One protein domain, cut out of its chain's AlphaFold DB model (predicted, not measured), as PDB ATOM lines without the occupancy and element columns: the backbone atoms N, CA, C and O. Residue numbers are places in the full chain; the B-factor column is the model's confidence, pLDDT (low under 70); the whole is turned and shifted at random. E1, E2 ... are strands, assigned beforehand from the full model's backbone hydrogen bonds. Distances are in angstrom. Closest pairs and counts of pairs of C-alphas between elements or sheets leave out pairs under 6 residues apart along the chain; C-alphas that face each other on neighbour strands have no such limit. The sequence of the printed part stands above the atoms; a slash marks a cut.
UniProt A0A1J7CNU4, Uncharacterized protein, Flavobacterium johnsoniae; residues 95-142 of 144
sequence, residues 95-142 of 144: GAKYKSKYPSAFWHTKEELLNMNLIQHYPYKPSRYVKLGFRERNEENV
ATOM      1  N   GLY A  95      25.365  43.158  43.645       92.94
ATOM      2  CA  GLY A  95      23.956  42.898  43.896       92.94
ATOM      3  C   GLY A  95      23.054  44.061  43.507       92.94
ATOM      4  O   GLY A  95      23.472  45.015  42.849       92.94
ATOM      5  N   ALA A  96      21.797  43.977  43.932       92.44
ATOM      6  CA  ALA A  96      20.784  44.992  43.678       92.44
ATOM      7  C   ALA A  96      20.062  45.396  44.969       92.44
ATOM      8  O   ALA A  96      19.813  44.567  45.843       92.44
ATOM      9  N   LYS A  97      19.655  46.666  45.052       90.06
ATOM     10  CA  LYS A  97      18.772  47.221  46.095       90.06
ATOM     11  C   LYS A  97      17.330  46.717  45.969       90.06
ATOM     12  O   LYS A  97      16.517  46.936  46.860       90.06
ATOM     13  N   TYR A  98      17.012  46.067  44.851       88.69
ATOM     14  CA  TYR A  98      15.700  45.522  44.538       88.69
ATOM     15  C   TYR A  98      15.751  43.995  44.471       88.69
ATOM     16  O   TYR A  98      16.608  43.421  43.802       88.69
ATOM     17  N   LYS A  99      14.787  43.342  45.126       87.88
ATOM     18  CA  LYS A  99      14.556  41.899  45.044       87.88
ATOM     19  C   LYS A  99      13.144  41.668  44.527       87.88
ATOM     20  O   LYS A  99      12.180  42.065  45.177       87.88
ATOM     21  N   SER A 100      13.025  41.046  43.357       89.25
ATOM     22  CA  SER A 100      11.716  40.794  42.763       89.25
ATOM     23  C   SER A 100      10.997  39.628  43.454       89.25
ATOM     24  O   SER A 100      11.613  38.786  44.112       89.25
ATOM     25  N   LYS A 101       9.666  39.590  43.321       91.50
ATOM     26  CA  LYS A 101       8.830  38.495  43.841       91.50
ATOM     27  C   LYS A 101       9.002  37.192  43.045       91.50
ATOM     28  O   LYS A 101       8.672  36.124  43.549       91.50
ATOM     29  N   TYR A 102       9.495  37.284  41.813       92.44
ATOM     30  CA  TYR A 102       9.644  36.166  40.885       92.44
ATOM     31  C   TYR A 102      11.129  35.834  40.678       92.44
ATOM     32  O   TYR A 102      11.995  36.632  41.028       92.44
ATOM     33  N   PRO A 103      11.480  34.669  40.118       90.88
ATOM     34  CA  PRO A 103      12.864  34.400  39.756       90.88
ATOM     35  C   PRO A 103      13.357  35.426  38.727       90.88
ATOM     36  O   PRO A 103      12.870  35.484  37.601       90.88
ATOM     37  N   SER A 104      14.321  36.253  39.123       91.25
ATOM     38  CA  SER A 104      14.965  37.230  38.247       91.25
ATOM     39  C   SER A 104      16.440  37.330  38.590       91.25
ATOM     40  O   SER A 104      16.812  37.295  39.764       91.25
ATOM     41  N   ALA A 105      17.275  37.521  37.575       91.12
ATOM     42  CA  ALA A 105      18.660  37.878  37.808       91.12
ATOM     43  C   ALA A 105      18.756  39.254  38.481       91.12
ATOM     44  O   ALA A 105      17.937  40.137  38.214       91.12
ATOM     45  N   PHE A 106      19.759  39.457  39.337       89.25
ATOM     46  CA  PHE A 106      19.901  40.722  40.064       89.25
ATOM     47  C   PHE A 106      20.182  41.909  39.128       89.25
ATOM     48  O   PHE A 106      19.845  43.034  39.471       89.25
ATOM     49  N   TRP A 107      20.741  41.661  37.935       89.25
ATOM     50  CA  TRP A 107      20.993  42.678  36.910       89.25
ATOM     51  C   TRP A 107      19.761  43.030  36.059       89.25
ATOM     52  O   TRP A 107      19.822  43.960  35.263       89.25
ATOM     53  N   HIS A 108      18.625  42.337  36.214       90.88
ATOM     54  CA  HIS A 108      17.365  42.681  35.532       90.88
ATOM     55  C   HIS A 108      16.616  43.808  36.263       90.88
ATOM     56  O   HIS A 108      15.450  43.678  36.637       90.88
ATOM     57  N   THR A 109      17.303  44.917  36.510       89.50
ATOM     58  CA  THR A 109      16.755  46.113  37.152       89.50
ATOM     59  C   THR A 109      17.468  47.353  36.621       89.50
ATOM     60  O   THR A 109      18.442  47.248  35.876       89.50
ATOM     61  N   LYS A 110      16.981  48.540  36.980       88.75
ATOM     62  CA  LYS A 110      17.642  49.794  36.611       88.75
ATOM     63  C   LYS A 110      19.032  49.867  37.243       88.75
ATOM     64  O   LYS A 110      19.202  49.503  38.403       88.75
ATOM     65  N   GLU A 111      19.992  50.415  36.510       87.06
ATOM     66  CA  GLU A 111      21.385  50.559  36.954       87.06
ATOM     67  C   GLU A 111      21.520  51.317  38.286       87.06
ATOM     68  O   GLU A 111      22.318  50.943  39.138       87.06
ATOM     69  N   GLU A 112      20.665  52.316  38.530       87.88
ATOM     70  CA  GLU A 112      20.598  53.078  39.792       87.88
ATOM     71  C   GLU A 112      20.298  52.211  41.036       87.88
ATOM     72  O   GLU A 112      20.562  52.602  42.181       87.88
ATOM     73  N   LEU A 113      19.745  51.019  40.805       90.00
ATOM     74  CA  LEU A 113      19.434  50.020  41.818       90.00
ATOM     75  C   LEU A 113      20.520  48.944  41.933       90.00
ATOM     76  O   LEU A 113      20.403  48.101  42.818       90.00
ATOM     77  N   LEU A 114      21.560  48.957  41.099       92.19
ATOM     78  CA  LEU A 114      22.694  48.037  41.177       92.19
ATOM     79  C   LEU A 114      23.799  48.610  42.062       92.19
ATOM     80  O   LEU A 114      24.111  49.794  41.991       92.19
ATOM     81  N   ASN A 115      24.415  47.742  42.860       92.38
ATOM     82  CA  ASN A 115      25.612  48.039  43.638       92.38
ATOM     83  C   ASN A 115      26.676  47.005  43.282       92.38
ATOM     84  O   ASN A 115      26.501  45.823  43.584       92.38
ATOM     85  N   MET A 116      27.754  47.435  42.632       93.56
ATOM     86  CA  MET A 116      28.836  46.548  42.201       93.56
ATOM     87  C   MET A 116      30.179  47.262  42.296       93.56
ATOM     88  O   MET A 116      30.275  48.436  41.939       93.56
ATOM     89  N   ASN A 117      31.199  46.553  42.769       92.81
ATOM     90  CA  ASN A 117      32.592  46.991  42.727       92.81
ATOM     91  C   ASN A 117      33.478  45.783  42.404       92.81
ATOM     92  O   ASN A 117      33.846  45.030  43.306       92.81
ATOM     93  N   LEU A 118      33.747  45.556  41.118       94.25
ATOM     94  CA  LEU A 118      34.499  44.392  40.644       94.25
ATOM     95  C   LEU A 118      35.212  44.658  39.320       94.25
ATOM     96  O   LEU A 118      34.866  45.581  38.585       94.25
ATOM     97  N   ILE A 119      36.186  43.809  39.007       94.94
ATOM     98  CA  ILE A 119      36.790  43.724  37.678       94.94
ATOM     99  C   ILE A 119      36.132  42.545  36.964       94.94
ATOM    100  O   ILE A 119      36.293  41.394  37.366       94.94
ATOM    101  N   GLN A 120      35.355  42.827  35.922       92.12
ATOM    102  CA  GLN A 120      34.658  41.808  35.149       92.12
ATOM    103  C   GLN A 120      35.519  41.373  33.968       92.12
ATOM    104  O   GLN A 120      35.787  42.170  33.069       92.12
ATOM    105  N   HIS A 121      35.881  40.092  33.940       91.12
ATOM    106  CA  HIS A 121      36.508  39.460  32.784       91.12
ATOM    107  C   HIS A 121      35.434  38.930  31.828       91.12
ATOM    108  O   HIS A 121      34.403  38.397  32.253       91.12
ATOM    109  N   TYR A 122      35.682  39.064  30.528       88.12
ATOM    110  CA  TYR A 122      34.811  38.564  29.468       88.12
ATOM    111  C   TYR A 122      35.618  37.683  28.506       88.12
ATOM    112  O   TYR A 122      36.773  37.998  28.241       88.12
ATOM    113  N   PRO A 123      35.027  36.631  27.909       87.62
ATOM    114  CA  PRO A 123      35.770  35.740  27.010       87.62
ATOM    115  C   PRO A 123      36.357  36.413  25.757       87.62
ATOM    116  O   PRO A 123      37.363  35.953  25.234       87.62
ATOM    117  N   TYR A 124      35.717  37.478  25.260       91.06
ATOM    118  CA  TYR A 124      36.059  38.117  23.976       91.06
ATOM    119  C   TYR A 124      36.103  39.648  24.049       91.06
ATOM    120  O   TYR A 124      35.992  40.329  23.031       91.06
ATOM    121  N   LYS A 125      36.158  40.213  25.256       90.44
ATOM    122  CA  LYS A 125      36.187  41.662  25.475       90.44
ATOM    123  C   LYS A 125      37.231  41.974  26.540       90.44
ATOM    124  O   LYS A 125      37.421  41.136  27.422       90.44
ATOM    125  N   PRO A 126      37.850  43.164  26.494       90.50
ATOM    126  CA  PRO A 126      38.744  43.588  27.558       90.50
ATOM    127  C   PRO A 126      38.013  43.574  28.899       90.50
ATOM    128  O   PRO A 126      36.803  43.838  28.968       90.50
ATOM    129  N   SER A 127      38.765  43.274  29.955       91.19
ATOM    130  CA  SER A 127      38.266  43.358  31.319       91.19
ATOM    131  C   SER A 127      37.828  44.784  31.642       91.19
ATOM    132  O   SER A 127      38.444  45.765  31.220       91.19
ATOM    133  N   ARG A 128      36.736  44.905  32.395       91.56
ATOM    134  CA  ARG A 128      36.168  46.202  32.776       91.56
ATOM    135  C   ARG A 128      36.134  46.355  34.276       91.56
ATOM    136  O   ARG A 128      35.655  45.457  34.968       91.56
ATOM    137  N   TYR A 129      36.569  47.508  34.760       92.12
ATOM    138  CA  TYR A 129      36.304  47.902  36.129       92.12
ATOM    139  C   TYR A 129      34.882  48.456  36.220       92.12
ATOM    140  O   TYR A 129      34.538  49.437  35.561       92.12
ATOM    141  N   VAL A 130      34.046  47.792  37.015       89.25
ATOM    142  CA  VAL A 130      32.634  48.119  37.208       89.25
ATOM    143  C   VAL A 130      32.456  48.675  38.614       89.25
ATOM    144  O   VAL A 130      32.567  47.931  39.591       89.25
ATOM    145  N   LYS A 131      32.130  49.968  38.711       89.88
ATOM    146  CA  LYS A 131      31.801  50.653  39.969       89.88
ATOM    147  C   LYS A 131      30.447  51.355  39.850       89.88
ATOM    148  O   LYS A 131      30.351  52.467  39.336       89.88
ATOM    149  N   LEU A 132      29.397  50.705  40.355       87.75
ATOM    150  CA  LEU A 132      28.004  51.166  40.274       87.75
ATOM    151  C   LEU A 132      27.366  51.286  41.661       87.75
ATOM    152  O   LEU A 132      27.703  50.537  42.576       87.75
ATOM    153  N   GLY A 133      26.413  52.211  41.806       79.81
ATOM    154  CA  GLY A 133      25.581  52.342  43.012       79.81
ATOM    155  C   GLY A 133      26.184  53.151  44.166       79.81
ATOM    156  O   GLY A 133      25.492  53.411  45.157       79.81
ATOM    157  N   PHE A 134      27.433  53.596  44.018       73.06
ATOM    158  CA  PHE A 134      28.134  54.502  44.931       73.06
ATOM    159  C   PHE A 134      28.072  55.940  44.385       73.06
ATOM    160  O   PHE A 134      27.891  56.135  43.187       73.06
ATOM    161  N   ARG A 135      28.183  56.962  45.249       61.19
ATOM    162  CA  ARG A 135      27.980  58.390  44.891       61.19
ATOM    163  C   ARG A 135      28.928  58.934  43.799       61.19
ATOM    164  O   ARG A 135      28.719  60.048  43.336       61.19
ATOM    165  N   GLU A 136      29.895  58.139  43.350       52.19
ATOM    166  CA  GLU A 136      30.783  58.402  42.218       52.19
ATOM    167  C   GLU A 136      30.687  57.234  41.225       52.19
ATOM    168  O   GLU A 136      30.952  56.085  41.589       52.19
ATOM    169  N   ARG A 137      30.290  57.534  39.982       48.72
ATOM    170  CA  ARG A 137      30.250  56.585  38.860       48.72
ATOM    171  C   ARG A 137      31.540  56.719  38.060       48.72
ATOM    172  O   ARG A 137      31.679  57.718  37.367       48.72
ATOM    173  N   ASN A 138      32.418  55.720  38.121       54.81
ATOM    174  CA  ASN A 138      33.587  55.618  37.245       54.81
ATOM    175  C   ASN A 138      33.621  54.199  36.657       54.81
ATOM    176  O   ASN A 138      33.744  53.231  37.406       54.81
ATOM    177  N   GLU A 139      33.496  54.075  35.337       52.53
ATOM    178  CA  GLU A 139      33.817  52.845  34.605       52.53
ATOM    179  C   GLU A 139      35.133  53.083  33.865       52.53
ATOM    180  O   GLU A 139      35.249  54.041  33.102       52.53
ATOM    181  N   GLU A 140      36.129  52.228  34.091       57.16
ATOM    182  CA  GLU A 140      37.453  52.354  33.476       57.16
ATOM    183  C   GLU A 140      37.874  51.014  32.856       57.16
ATOM    184  O   GLU A 140      37.546  49.933  33.359       57.16
ATOM    185  N   ASN A 141      38.589  51.072  31.728       59.41
ATOM    186  CA  ASN A 141      39.218  49.882  31.156       59.41
ATOM    187  C   ASN A 141      40.418  49.501  32.028       59.41
ATOM    188  O   ASN A 141      41.227  50.366  32.362       59.41
ATOM    189  N   VAL A 142      40.554  48.219  32.361       52.41
ATOM    190  CA  VAL A 142      41.710  47.721  33.121       52.41
ATOM    191  C   VAL A 142      42.701  47.106  32.136       52.41
ATOM    192  O   VAL A 142      42.287  46.357  31.250       52.41
TER     193      VAL A 142
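AT A GLANCE: This is residues 95 to 142 of the 144 residues of an uncharacterized protein of Flavobacterium johnsoniae (UniProt A0A1J7CNU4). With little regular structure, the model is one bent hairpin, E1 then E2, with a wide loop of residues 95 to 113 at the end away from its turn and a tail, residues 133 to 142, that folds back beside E2. The printed part has 48 residues, 17 of them in two named strands, antiparallel neighbours, class all strand. It is loose, with a radius of gyration of the C-alphas of 12.2 A, and flat, spanning 35 by 28 by 13 A.

HOW THE PARTS SIT: E1, residues 114 to 122, and E2, residues 125 to 132, form a hairpin, antiparallel at 169 degrees. N 120 and O 128 are within hydrogen-bond range at 2.8 A, as are N 130 and O 118 at 2.8 A. Short antiparallel pairings join residues 95 to 96 with 114 to 115 of E1, and 128 to 129 of E2 with 140 to 141.

IN THESE COORDINATES: E1 begins at C-alpha 114 (22.694, 48.037, 41.177), bends by 82 degrees at residue 117 and measures 19.3 A. E2 measures 19.4 A and ends at C-alpha 132 (28.004, 51.166, 40.274).

THE WHOLE: The C-alphas farthest apart, of Lys 101 and Val 142, are 35.8 A apart. The printed part has no cut, and the E1 to E2 link is tight. Residues 135 to 142 have pLDDT under 70.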